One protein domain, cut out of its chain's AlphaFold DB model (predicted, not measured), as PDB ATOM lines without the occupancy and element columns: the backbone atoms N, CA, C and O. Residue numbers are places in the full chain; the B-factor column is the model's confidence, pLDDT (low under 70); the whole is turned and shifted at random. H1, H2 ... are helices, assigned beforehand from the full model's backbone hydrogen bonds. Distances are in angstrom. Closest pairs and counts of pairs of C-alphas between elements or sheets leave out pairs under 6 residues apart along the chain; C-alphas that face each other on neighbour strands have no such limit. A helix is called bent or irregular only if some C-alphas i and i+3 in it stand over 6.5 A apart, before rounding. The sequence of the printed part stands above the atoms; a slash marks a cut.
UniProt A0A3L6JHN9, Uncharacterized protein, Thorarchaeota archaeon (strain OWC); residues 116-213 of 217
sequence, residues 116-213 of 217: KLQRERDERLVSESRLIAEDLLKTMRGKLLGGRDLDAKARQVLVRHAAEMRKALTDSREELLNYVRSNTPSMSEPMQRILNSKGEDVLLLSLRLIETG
ATOM      1  N   LYS A 116      92.615  93.186 124.454       47.25
ATOM      2  CA  LYS A 116      93.309  93.969 123.417       47.25
ATOM      3  C   LYS A 116      92.632  95.303 123.084       47.25
ATOM      4  O   LYS A 116      93.325  96.265 122.786       47.25
ATOM      5  N   LEU A 117      91.304  95.383 123.170       44.50
ATOM      6  CA  LEU A 117      90.560  96.608 122.832       44.50
ATOM      7  C   LEU A 117      90.623  97.684 123.929       44.50
ATOM      8  O   LEU A 117      90.392  98.856 123.641       44.50
ATOM      9  N   GLN A 118      90.904  97.297 125.177       48.12
ATOM     10  CA  GLN A 118      90.982  98.232 126.304       48.12
ATOM     11  C   GLN A 118      92.352  98.913 126.382       48.12
ATOM     12  O   GLN A 118      92.392 100.138 126.474       48.12
ATOM     13  N   ARG A 119      93.449  98.166 126.187       51.47
ATOM     14  CA  ARG A 119      94.812  98.736 126.144       51.47
ATOM     15  C   ARG A 119      94.962  99.851 125.109       51.47
ATOM     16  O   ARG A 119      95.464 100.921 125.427       51.47
ATOM     17  N   GLU A 120      94.432  99.653 123.902       46.94
ATOM     18  CA  GLU A 120      94.502 100.672 122.844       46.94
ATOM     19  C   GLU A 120      93.724 101.956 123.179       46.94
ATOM     20  O   GLU A 120      94.031 103.031 122.658       46.94
ATOM     21  N   ARG A 121      92.691 101.868 124.026       49.75
ATOM     22  CA  ARG A 121      91.873 103.021 124.421       49.75
ATOM     23  C   ARG A 121      92.568 103.843 125.507       49.75
ATOM     24  O   ARG A 121      92.570 105.070 125.421       49.75
ATOM     25  N   ASP A 122      93.196 103.166 126.463       49.97
ATOM     26  CA  ASP A 122      93.916 103.794 127.570       49.97
ATOM     27  C   ASP A 122      95.228 104.444 127.098       49.97
ATOM     28  O   ASP A 122      95.503 105.597 127.439       49.97
ATOM     29  N   GLU A 123      95.972 103.798 126.194       57.31
ATOM     30  CA  GLU A 123      97.170 104.383 125.567       57.31
ATOM     31  C   GLU A 123      96.857 105.670 124.785       57.31
ATOM     32  O   GLU A 123      97.616 106.649 124.827       57.31
ATOM     33  N   ARG A 124      95.706 105.715 124.097       58.41
ATOM     34  CA  ARG A 124      95.255 106.916 123.375       58.41
ATOM     35  C   ARG A 124      94.923 108.060 124.329       58.41
ATOM     36  O   ARG A 124      95.341 109.186 124.072       58.41
ATOM     37  N   LEU A 125      94.249 107.784 125.446       58.12
ATOM     38  CA  LEU A 125      93.914 108.796 126.456       58.12
ATOM     39  C   LEU A 125      95.166 109.398 127.115       58.12
ATOM     40  O   LEU A 125      95.235 110.611 127.333       58.12
ATOM     41  N   VAL A 126      96.186 108.584 127.394       56.34
ATOM     42  CA  VAL A 126      97.463 109.052 127.965       56.34
ATOM     43  C   VAL A 126      98.236 109.916 126.965       56.34
ATOM     44  O   VAL A 126      98.785 110.956 127.330       56.34
ATOM     45  N   SER A 127      98.237 109.530 125.691       67.88
ATOM     46  CA  SER A 127      98.911 110.286 124.630       67.88
ATOM     47  C   SER A 127      98.237 111.639 124.380       67.88
ATOM     48  O   SER A 127      98.904 112.671 124.313       67.88
ATOM     49  N   GLU A 128      96.903 111.659 124.308       66.69
ATOM     50  CA  GLU A 128      96.134 112.889 124.105       66.69
ATOM     51  C   GLU A 128      96.224 113.838 125.307       66.69
ATOM     52  O   GLU A 128      96.402 115.042 125.124       66.69
ATOM     53  N   SER A 129      96.161 113.314 126.536       71.94
ATOM     54  CA  SER A 129      96.251 114.141 127.747       71.94
ATOM     55  C   SER A 129      97.620 114.803 127.922       71.94
ATOM     56  O   SER A 129      97.673 115.932 128.416       71.94
ATOM     57  N   ARG A 130      98.714 114.174 127.465       77.94
ATOM     58  CA  ARG A 130     100.050 114.799 127.420       77.94
ATOM     59  C   ARG A 130     100.108 115.970 126.445       77.94
ATOM     60  O   ARG A 130     100.507 117.060 126.843       77.94
ATOM     61  N   LEU A 131      99.636 115.775 125.213       80.88
ATOM     62  CA  LEU A 131      99.604 116.839 124.202       80.88
ATOM     63  C   LEU A 131      98.766 118.035 124.668       80.88
ATOM     64  O   LEU A 131      99.167 119.187 124.514       80.88
ATOM     65  N   ILE A 132      97.619 117.768 125.295       83.00
ATOM     66  CA  ILE A 132      96.748 118.818 125.830       83.00
ATOM     67  C   ILE A 132      97.384 119.500 127.046       83.00
ATOM     68  O   ILE A 132      97.244 120.710 127.193       83.00
ATOM     69  N   ALA A 133      98.117 118.774 127.898       80.81
ATOM     70  CA  ALA A 133      98.845 119.370 129.018       80.81
ATOM     71  C   ALA A 133      99.931 120.349 128.541       80.81
ATOM     72  O   ALA A 133     100.057 121.445 129.091       80.81
ATOM     73  N   GLU A 134     100.684 119.982 127.503       83.00
ATOM     74  CA  GLU A 134     101.696 120.847 126.889       83.00
ATOM     75  C   GLU A 134     101.072 122.092 126.248       83.00
ATOM     76  O   GLU A 134     101.542 123.211 126.481       83.00
ATOM     77  N   ASP A 135      99.982 121.924 125.495       84.25
ATOM     78  CA  ASP A 135      99.285 123.037 124.844       84.25
ATOM     79  C   ASP A 135      98.634 123.989 125.861       84.25
ATOM     80  O   ASP A 135      98.745 125.217 125.748       84.25
ATOM     81  N   LEU A 136      98.036 123.443 126.924       83.56
ATOM     82  CA  LEU A 136      97.516 124.226 128.045       83.56
ATOM     83  C   LEU A 136      98.626 125.004 128.735       83.56
ATOM     84  O   LEU A 136      98.461 126.196 128.974       83.56
ATOM     85  N   LEU A 137      99.775 124.384 129.008       84.25
ATOM     86  CA  LEU A 137     100.905 125.089 129.607       84.25
ATOM     87  C   LEU A 137     101.428 126.203 128.715       84.25
ATOM     88  O   LEU A 137     101.697 127.298 129.209       84.25
ATOM     89  N   LYS A 138     101.555 125.957 127.411       83.50
ATOM     90  CA  LYS A 138     101.964 126.977 126.442       83.50
ATOM     91  C   LYS A 138     100.976 128.141 126.423       83.50
ATOM     92  O   LYS A 138     101.389 129.302 126.473       83.50
ATOM     93  N   THR A 139      99.680 127.839 126.432       84.50
ATOM     94  CA  THR A 139      98.610 128.840 126.458       84.50
ATOM     95  C   THR A 139      98.611 129.626 127.768       84.50
ATOM     96  O   THR A 139      98.609 130.856 127.738       84.50
ATOM     97  N   MET A 140      98.704 128.951 128.916       83.38
ATOM     98  CA  MET A 140      98.800 129.578 130.236       83.38
ATOM     99  C   MET A 140     100.041 130.474 130.335       83.38
ATOM    100  O   MET A 140      99.937 131.601 130.806       83.38
ATOM    101  N   ARG A 141     101.205 130.037 129.833       81.31
ATOM    102  CA  ARG A 141     102.427 130.862 129.790       81.31
ATOM    103  C   ARG A 141     102.224 132.123 128.952       81.31
ATOM    104  O   ARG A 141     102.495 133.225 129.425       81.31
ATOM    105  N   GLY A 142     101.703 131.980 127.734       79.69
ATOM    106  CA  GLY A 142     101.484 133.113 126.835       79.69
ATOM    107  C   GLY A 142     100.456 134.112 127.370       79.69
ATOM    108  O   GLY A 142     100.656 135.319 127.266       79.69
ATOM    109  N   LYS A 143      99.370 133.618 127.972       78.56
ATOM    110  CA  LYS A 143      98.228 134.439 128.397       78.56
ATOM    111  C   LYS A 143      98.322 134.976 129.826       78.56
ATOM    112  O   LYS A 143      97.720 136.012 130.090       78.56
ATOM    113  N   LEU A 144      99.038 134.302 130.732       75.62
ATOM    114  CA  LEU A 144      99.166 134.710 132.143       75.62
ATOM    115  C   LEU A 144     100.498 135.391 132.454       75.62
ATOM    116  O   LEU A 144     100.551 136.246 133.331       75.62
ATOM    117  N   LEU A 145     101.571 135.018 131.754       76.06
ATOM    118  CA  LEU A 145     102.925 135.496 132.050       76.06
ATOM    119  C   LEU A 145     103.488 136.418 130.960       76.06
ATOM    120  O   LEU A 145     104.608 136.908 131.093       76.06
ATOM    121  N   GLY A 146     102.729 136.663 129.885       67.88
ATOM    122  CA  GLY A 146     103.113 137.587 128.812       67.88
ATOM    123  C   GLY A 146     104.426 137.220 128.114       67.88
ATOM    124  O   GLY A 146     105.109 138.109 127.619       67.88
ATOM    125  N   GLY A 147     104.808 135.938 128.115       58.59
ATOM    126  CA  GLY A 147     106.044 135.459 127.485       58.59
ATOM    127  C   GLY A 147     107.335 135.705 128.277       58.59
ATOM    128  O   GLY A 147     108.409 135.567 127.700       58.59
ATOM    129  N   ARG A 148     107.260 136.064 129.568       59.34
ATOM    130  CA  ARG A 148     108.446 136.146 130.442       59.34
ATOM    131  C   ARG A 148     109.036 134.759 130.720       59.34
ATOM    132  O   ARG A 148     108.314 133.761 130.677       59.34
ATOM    133  N   ASP A 149     110.336 134.734 131.007       60.47
ATOM    134  CA  ASP A 149     111.089 133.512 131.293       60.47
ATOM    135  C   ASP A 149     110.516 132.731 132.491       60.47
ATOM    136  O   ASP A 149     109.787 133.261 133.335       60.47
ATOM    137  N   LEU A 150     110.781 131.421 132.528       63.59
ATOM    138  CA  LEU A 150     110.221 130.500 133.526       63.59
ATOM    139  C   LEU A 150     110.971 130.565 134.857       63.59
ATOM    140  O   LEU A 150     111.634 129.611 135.269       63.59
ATOM    141  N   ASP A 151     110.783 131.661 135.576       71.69
ATOM    142  CA  ASP A 151     111.204 131.791 136.962       71.69
ATOM    143  C   ASP A 151     110.496 130.726 137.823       71.69
ATOM    144  O   ASP A 151     109.350 130.333 137.563       71.69
ATOM    145  N   ALA A 152     111.110 130.317 138.937       71.50
ATOM    146  CA  ALA A 152     110.470 129.423 139.911       71.50
ATOM    147  C   ALA A 152     109.081 129.934 140.361       71.50
ATOM    148  O   ALA A 152     108.147 129.155 140.558       71.50
ATOM    149  N   LYS A 153     108.912 131.262 140.429       74.88
ATOM    150  CA  LYS A 153     107.650 131.928 140.772       74.88
ATOM    151  C   LYS A 153     106.587 131.788 139.677       74.88
ATOM    152  O   LYS A 153     105.422 131.543 139.985       74.88
ATOM    153  N   ALA A 154     106.979 131.891 138.408       77.56
ATOM    154  CA  ALA A 154     106.093 131.685 137.265       77.56
ATOM    155  C   ALA A 154     105.564 130.243 137.219       77.56
ATOM    156  O   ALA A 154     104.366 130.023 137.043       77.56
ATOM    157  N   ARG A 155     106.434 129.257 137.475       78.81
ATOM    158  CA  ARG A 155     106.043 127.840 137.574       78.81
ATOM    159  C   ARG A 155     105.033 127.602 138.695       78.81
ATOM    160  O   ARG A 155     104.025 126.938 138.470       78.81
ATOM    161  N   GLN A 156     105.255 128.188 139.870       82.38
ATOM    162  CA  GLN A 156     104.342 128.046 141.005       82.38
ATOM    163  C   GLN A 156     102.946 128.612 140.704       82.38
ATOM    164  O   GLN A 156     101.941 128.008 141.076       82.38
ATOM    165  N   VAL A 157     102.869 129.739 139.989       85.31
ATOM    166  CA  VAL A 157     101.594 130.333 139.559       85.31
ATOM    167  C   VAL A 157     100.857 129.405 138.589       85.31
ATOM    168  O   VAL A 157      99.659 129.186 138.764       85.31
ATOM    169  N   LEU A 158     101.558 128.813 137.618       85.25
ATOM    170  CA  LEU A 158     100.969 127.864 136.665       85.25
ATOM    171  C   LEU A 158     100.432 126.609 137.363       85.25
ATOM    172  O   LEU A 158      99.285 126.233 137.133       85.25
ATOM    173  N   VAL A 159     101.226 126.008 138.255       87.44
ATOM    174  CA  VAL A 159     100.827 124.830 139.043       87.44
ATOM    175  C   VAL A 159      99.614 125.142 139.916       87.44
ATOM    176  O   VAL A 159      98.660 124.370 139.935       87.44
ATOM    177  N   ARG A 160      99.602 126.301 140.586       88.12
ATOM    178  CA  ARG A 160      98.458 126.736 141.395       88.12
ATOM    179  C   ARG A 160      97.198 126.879 140.547       88.12
ATOM    180  O   ARG A 160      96.146 126.387 140.933       88.12
ATOM    181  N   HIS A 161      97.290 127.535 139.390       89.75
ATOM    182  CA  HIS A 161      96.128 127.685 138.518       89.75
ATOM    183  C   HIS A 161      95.640 126.341 137.973       89.75
ATOM    184  O   HIS A 161      94.431 126.149 137.908       89.75
ATOM    185  N   ALA A 162      96.541 125.413 137.638       87.94
ATOM    186  CA  ALA A 162      96.167 124.063 137.224       87.94
ATOM    187  C   ALA A 162      95.427 123.304 138.342       87.94
ATOM    188  O   ALA A 162      94.366 122.744 138.075       87.94
ATOM    189  N   ALA A 163      95.912 123.393 139.587       87.12
ATOM    190  CA  ALA A 163      95.274 122.803 140.767       87.12
ATOM    191  C   ALA A 163      93.861 123.329 141.017       87.12
ATOM    192  O   ALA A 163      92.927 122.548 141.193       87.12
ATOM    193  N   GLU A 164      93.688 124.647 140.988       90.44
ATOM    194  CA  GLU A 164      92.375 125.262 141.191       90.44
ATOM    195  C   GLU A 164      91.417 124.962 140.028       90.44
ATOM    196  O   GLU A 164      90.244 124.682 140.262       90.44
ATOM    197  N   MET A 165      91.906 124.929 138.780       90.69
ATOM    198  CA  MET A 165      91.095 124.499 137.632       90.69
ATOM    199  C   MET A 165      90.668 123.039 137.760       90.69
ATOM    200  O   MET A 165      89.513 122.716 137.498       90.69
ATOM    201  N   ARG A 166      91.571 122.148 138.182       90.00
ATOM    202  CA  ARG A 166      91.248 120.731 138.373       90.00
ATOM    203  C   ARG A 166      90.222 120.554 139.479       90.00
ATOM    204  O   ARG A 166      89.286 119.777 139.311       90.00
ATOM    205  N   LYS A 167      90.389 121.273 140.589       87.75
ATOM    206  CA  LYS A 167      89.438 121.275 141.702       87.75
ATOM    207  C   LYS A 167      88.059 121.735 141.230       87.75
ATOM    208  O   LYS A 167      87.106 120.982 141.371       87.75
ATOM    209  N   ALA A 168      87.985 122.891 140.573       88.44
ATOM    210  CA  ALA A 168      86.736 123.425 140.041       88.44
ATOM    211  C   ALA A 168      86.070 122.460 139.044       88.44
ATOM    212  O   ALA A 168      84.873 122.223 139.132       88.44
ATOM    213  N   LEU A 169      86.845 121.832 138.152       87.38
ATOM    214  CA  LEU A 169      86.332 120.835 137.204       87.38
ATOM    215  C   LEU A 169      85.876 119.534 137.877       87.38
ATOM    216  O   LEU A 169      85.004 118.848 137.354       87.38
ATOM    217  N   THR A 170      86.471 119.177 139.016       83.88
ATOM    218  CA  THR A 170      86.035 118.018 139.807       83.88
ATOM    219  C   THR A 170      84.667 118.276 140.435       83.88
ATOM    220  O   THR A 170      83.865 117.349 140.509       83.88
ATOM    221  N   ASP A 171      84.396 119.522 140.836       83.50
ATOM    222  CA  ASP A 171      83.099 119.930 141.372       83.50
ATOM    223  C   ASP A 171      82.043 119.998 140.259       83.50
ATOM    224  O   ASP A 171      81.007 119.339 140.340       83.50
ATOM    225  N   SER A 172      82.298 120.769 139.195       87.25
ATOM    226  CA  SER A 172      81.498 120.732 137.970       87.25
ATOM    227  C   SER A 172      82.163 121.460 136.797       87.25
ATOM    228  O   SER A 172      83.028 122.326 136.940       87.25
ATOM    229  N   ARG A 173      81.666 121.188 135.589       85.88
ATOM    230  CA  ARG A 173      82.004 121.965 134.391       85.88
ATOM    231  C   ARG A 173      81.726 123.464 134.546       85.88
ATOM    232  O   ARG A 173      82.485 124.284 134.030       85.88
ATOM    233  N   GLU A 174      80.624 123.823 135.197       87.12
ATOM    234  CA  GLU A 174      80.220 125.217 135.382       87.12
ATOM    235  C   GLU A 174      81.166 125.941 136.344       87.12
ATOM    236  O   GLU A 174      81.621 127.044 136.037       87.12
ATOM    237  N   GLU A 175      81.565 125.274 137.427       89.44
ATOM    238  CA  GLU A 175      82.546 125.787 138.383       89.44
ATOM    239  C   GLU A 175      83.905 126.044 137.725       89.44
ATOM    240  O   GLU A 175      84.500 127.104 137.931       89.44
ATOM    241  N   LEU A 176      84.373 125.150 136.844       91.69
ATOM    242  CA  LEU A 176      85.580 125.416 136.055       91.69
ATOM    243  C   LEU A 176      85.437 126.689 135.211       91.69
ATOM    244  O   LEU A 176      86.338 127.531 135.197       91.69
ATOM    245  N   LEU A 177      84.331 126.844 134.482       91.31
ATOM    246  CA  LEU A 177      84.130 128.012 133.621       91.31
ATOM    247  C   LEU A 177      84.022 129.304 134.440       91.31
ATOM    248  O   LEU A 177      84.568 130.329 134.026       91.31
ATOM    249  N   ASN A 178      83.385 129.253 135.610       91.88
ATOM    250  CA  ASN A 178      83.308 130.369 136.549       91.88
ATOM    251  C   ASN A 178      84.692 130.745 137.083       91.88
ATOM    252  O   ASN A 178      85.075 131.920 137.046       91.88
ATOM    253  N   TYR A 179      85.486 129.755 137.492       92.81
ATOM    254  CA  TYR A 179      86.863 129.967 137.915       92.81
ATOM    255  C   TYR A 179      87.704 130.608 136.804       92.81
ATOM    256  O   TYR A 179      88.389 131.605 137.049       92.81
ATOM    257  N   VAL A 180      87.639 130.075 135.578       91.50
ATOM    258  CA  VAL A 180      88.426 130.573 134.443       91.50
ATOM    259  C   VAL A 180      88.019 131.999 134.086       91.50
ATOM    260  O   VAL A 180      88.893 132.848 133.948       91.50
ATOM    261  N   ARG A 181      86.721 132.316 134.025       91.31
ATOM    262  CA  ARG A 181      86.243 133.690 133.777       91.31
ATOM    263  C   ARG A 181      86.713 134.685 134.835       91.31
ATOM    264  O   ARG A 181      86.980 135.828 134.491       91.31
ATOM    265  N   SER A 182      86.821 134.252 136.088       90.00
ATOM    266  CA  SER A 182      87.154 135.137 137.210       90.00
ATOM    267  C   SER A 182      88.661 135.331 137.384       90.00
ATOM    268  O   SER A 182      89.113 136.430 137.690       90.00
ATOM    269  N   ASN A 183      89.453 134.276 137.174       87.81
ATOM    270  CA  ASN A 183      90.884 134.269 137.494       87.81
ATOM    271  C   ASN A 183      91.786 134.305 136.259       87.81
ATOM    272  O   ASN A 183      92.915 134.785 136.332       87.81
ATOM    273  N   THR A 184      91.317 133.773 135.128       86.19
ATOM    274  CA  THR A 184      92.094 133.657 133.884       86.19
ATOM    275  C   THR A 184      91.207 133.893 132.646       86.19
ATOM    276  O   THR A 184      91.076 133.005 131.802       86.19
ATOM    277  N   PRO A 185      90.579 135.080 132.488       86.38
ATOM    278  CA  PRO A 185      89.545 135.296 131.466       86.38
ATOM    279  C   PRO A 185      90.013 134.972 130.040       86.38
ATOM    280  O   PRO A 185      89.256 134.450 129.222       86.38
ATOM    281  N   SER A 186      91.295 135.216 129.764       84.19
ATOM    282  CA  SER A 186      91.977 134.934 128.498       84.19
ATOM    283  C   SER A 186      92.083 133.443 128.140       84.19
ATOM    284  O   SER A 186      92.446 133.117 127.010       84.19
ATOM    285  N   MET A 187      91.766 132.545 129.077       84.19
ATOM    286  CA  MET A 187      91.755 131.089 128.911       84.19
ATOM    287  C   MET A 187      90.356 130.493 128.740       84.19
ATOM    288  O   MET A 187      90.247 129.302 128.460       84.19
ATOM    289  N   SER A 188      89.300 131.299 128.858       85.25
ATOM    290  CA  SER A 188      87.907 130.837 128.769       85.25
ATOM    291  C   SER A 188      87.600 130.114 127.456       85.25
ATOM    292  O   SER A 188      87.160 128.966 127.478       85.25
ATOM    293  N   GLU A 189      87.903 130.739 126.318       84.06
ATOM    294  CA  GLU A 189      87.713 130.143 124.991       84.06
ATOM    295  C   GLU A 189      88.542 128.863 124.771       84.06
ATOM    296  O   GLU A 189      87.951 127.845 124.394       84.06
ATOM    297  N   PRO A 190      89.876 128.854 125.008       84.44
ATOM    298  CA  PRO A 190      90.674 127.633 124.919       84.44
ATOM    299  C   PRO A 190      90.111 126.493 125.771       84.44
ATOM    300  O   PRO A 190      89.970 125.369 125.289       84.44
ATOM    301  N   MET A 191      89.722 126.792 127.012       85.62
ATOM    302  CA  MET A 191      89.220 125.789 127.944       85.62
ATOM    303  C   MET A 191      87.879 125.214 127.491       85.62
ATOM    304  O   MET A 191      87.677 124.000 127.498       85.62
ATOM    305  N   GLN A 192      86.973 126.071 127.022       86.75
ATOM    306  CA  GLN A 192      85.675 125.642 126.518       86.75
ATOM    307  C   GLN A 192      85.803 124.808 125.236       86.75
ATOM    308  O   GLN A 192      85.076 123.830 125.061       86.75
ATOM    309  N   ARG A 193      86.763 125.140 124.364       86.38
ATOM    310  CA  ARG A 193      87.070 124.351 123.166       86.38
ATOM    311  C   ARG A 193      87.584 122.956 123.523       86.38
ATOM    312  O   ARG A 193      87.113 121.981 122.938       86.38
ATOM    313  N   ILE A 194      88.506 122.845 124.479       83.00
ATOM    314  CA  ILE A 194      89.036 121.550 124.939       83.00
ATOM    315  C   ILE A 194      87.914 120.717 125.570       83.00
ATOM    316  O   ILE A 194      87.701 119.578 125.165       83.00
ATOM    317  N   LEU A 195      87.118 121.313 126.462       83.75
ATOM    318  CA  LEU A 195      85.964 120.657 127.082       83.75
ATOM    319  C   LEU A 195      84.947 120.124 126.064       83.75
ATOM    320  O   LEU A 195      84.396 119.045 126.258       83.75
ATOM    321  N   ASN A 196      84.669 120.873 124.995       83.19
ATOM    322  CA  ASN A 196      83.717 120.462 123.958       83.19
ATOM    323  C   ASN A 196      84.260 119.370 123.032       83.19
ATOM    324  O   ASN A 196      83.486 118.575 122.511       83.19
ATOM    325  N   SER A 197      85.568 119.363 122.779       81.69
ATOM    326  CA  SER A 197      86.182 118.481 121.778       81.69
ATOM    327  C   SER A 197      86.749 117.192 122.365       81.69
ATOM    328  O   SER A 197      86.698 116.153 121.713       81.69
ATOM    329  N   LYS A 198      87.306 117.258 123.575       78.12
ATOM    330  CA  LYS A 198      88.040 116.163 124.223       78.12
ATOM    331  C   LYS A 198      87.352 115.648 125.484       78.12
ATOM    332  O   LYS A 198      87.633 114.536 125.915       78.12
ATOM    333  N   GLY A 199      86.417 116.420 126.031       78.38
ATOM    334  CA  GLY A 199      85.691 116.066 127.243       78.38
ATOM    335  C   GLY A 199      86.458 116.396 128.523       78.38
ATOM    336  O   GLY A 199      87.614 116.821 128.516       78.38
ATOM    337  N   GLU A 200      85.770 116.223 129.646       82.31
ATOM    338  CA  GLU A 200      86.240 116.621 130.978       82.31
ATOM    339  C   GLU A 200      87.370 115.722 131.487       82.31
ATOM    340  O   GLU A 200      88.299 116.198 132.134       82.31
ATOM    341  N   ASP A 201      87.338 114.439 131.133       73.81
ATOM    342  CA  ASP A 201      88.286 113.432 131.619       73.81
ATOM    343  C   ASP A 201      89.709 113.696 131.133       73.81
ATOM    344  O   ASP A 201      90.669 113.665 131.908       73.81
ATOM    345  N   VAL A 202      89.838 114.018 129.846       78.81
ATOM    346  CA  VAL A 202      91.126 114.346 129.237       78.81
ATOM    347  C   VAL A 202      91.681 115.628 129.852       78.81
ATOM    348  O   VAL A 202      92.865 115.692 130.173       78.81
ATOM    349  N   LEU A 203      90.821 116.616 130.108       84.19
ATOM    350  CA  LEU A 203      91.224 117.871 130.729       84.19
ATOM    351  C   LEU A 203      91.661 117.692 132.194       84.19
ATOM    352  O   LEU A 203      92.678 118.257 132.596       84.19
ATOM    353  N   LEU A 204      90.954 116.878 132.984       85.31
ATOM    354  CA  LEU A 204      91.348 116.539 134.359       85.31
ATOM    355  C   LEU A 204      92.727 115.867 134.403       85.31
ATOM    356  O   LEU A 204      93.565 116.224 135.237       85.31
ATOM    357  N   LEU A 205      92.973 114.919 133.494       79.44
ATOM    358  CA  LEU A 205      94.269 114.255 133.352       79.44
ATOM    359  C   LEU A 205      95.362 115.253 132.959       79.44
ATOM    360  O   LEU A 205      96.418 115.279 133.593       79.44
ATOM    361  N   SER A 206      95.099 116.117 131.979       81.31
ATOM    362  CA  SER A 206      96.045 117.146 131.550       81.31
ATOM    363  C   SER A 206      96.397 118.123 132.672       81.31
ATOM    364  O   SER A 206      97.576 118.386 132.899       81.31
ATOM    365  N   LEU A 207      95.416 118.612 133.437       85.62
ATOM    366  CA  LEU A 207      95.657 119.510 134.573       85.62
ATOM    367  C   LEU A 207      96.485 118.829 135.674       85.62
ATOM    368  O   LEU A 207      97.423 119.425 136.202       85.62
ATOM    369  N   ARG A 208      96.233 117.542 135.948       84.62
ATOM    370  CA  ARG A 208      97.035 116.748 136.893       84.62
ATOM    371  C   ARG A 208      98.488 116.572 136.434       84.62
ATOM    372  O   ARG A 208      99.404 116.601 137.260       84.62
ATOM    373  N   LEU A 209      98.724 116.380 135.135       80.31
ATOM    374  CA  LEU A 209     100.082 116.301 134.580       80.31
ATOM    375  C   LEU A 209     100.840 117.621 134.766       80.31
ATOM    376  O   LEU A 209     102.024 117.610 135.100       80.31
ATOM    377  N   ILE A 210     100.149 118.752 134.625       82.50
ATOM    378  CA  ILE A 210     100.721 120.079 134.876       82.50
ATOM    379  C   ILE A 210     101.061 120.252 136.362       82.50
ATOM    380  O   ILE A 210     102.169 120.672 136.691       82.50
ATOM    381  N   GLU A 211     100.149 119.883 137.266       80.06
ATOM    382  CA  GLU A 211     100.359 119.985 138.717       80.06
ATOM    383  C   GLU A 211     101.543 119.160 139.219       80.06
ATOM    384  O   GLU A 211     102.304 119.608 140.071       80.06
ATOM    385  N   THR A 212     101.702 117.949 138.685       80.50
ATOM    386  CA  THR A 212     102.785 117.033 139.073       80.50
ATOM    387  C   THR A 212     104.136 117.395 138.447       80.50
ATOM    388  O   THR A 212     105.119 116.694 138.672       80.50
ATOM    389  N   GLY A 213     104.200 118.488 137.680       69.00
ATOM    390  CA  GLY A 213     105.423 118.998 137.065       69.00
ATOM    391  C   GLY A 213     105.861 118.251 135.804       69.00
ATOM    392  O   GLY A 213     106.882 118.620 135.222       69.00
TER     393      GLY A 213
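AT A GLANCE: This is residues 116 to 213 of the 217 residues of an uncharacterized protein of Thorarchaeota archaeon (strain OWC) (UniProt A0A3L6JHN9). A long helix, H1, sticks out with residues 116 to 124 from a small body in which H1, H2, H3 and H4 make a loosely closed ring and H5 sits in the middle, packed on H1 and H2. The 98 printed residues have five named helices, H1 to H5 in chain order, and no named strand: all helix, compact, radius of gyration of the C-alphas 13.5 A, spans 45 by 28 by 19 A.

IN THESE COORDINATES: H1, residues 116 to 144, begins at C-alpha 116 (93.309, 93.969, 123.417) and is 42.1 A long. H2 is residues 152 to 171, 29.0 A; H3 is 173 to 183; H4 is 185 to 197, irregular, with C-alphas 186 and 189 7.3 A apart. H5, residues 200 to 211, ends at C-alpha 211 (100.359, 119.985, 138.717).

HOW THE PARTS SIT: H1, with residues 125 to 137 alone, touches H5 at a steep tilt of 60 degrees; their closest C-alphas, Ala 133 and Ser 206, are 4.4 A apart. H5 touches H2 at a shallow tilt of 27 degrees, closest C-alphas Glu 211 and Val 159, 4.9 A. H2 and H3, closest C-alphas Ala 168 and Leu 176, 4.6 A, form a hairpin, as do H3 and H4, closest Val 180 and Ser 188, 5.7 A. Every O i to N i+4 pair is within hydrogen-bond range in H2, H3 and H5, 23 of 25 in H1, 7 of 9 in H4.

THE WHOLE: The printed part has no cut and no long link. pLDDT is under 70 at residues 116 to 128, 146 to 150 and 213.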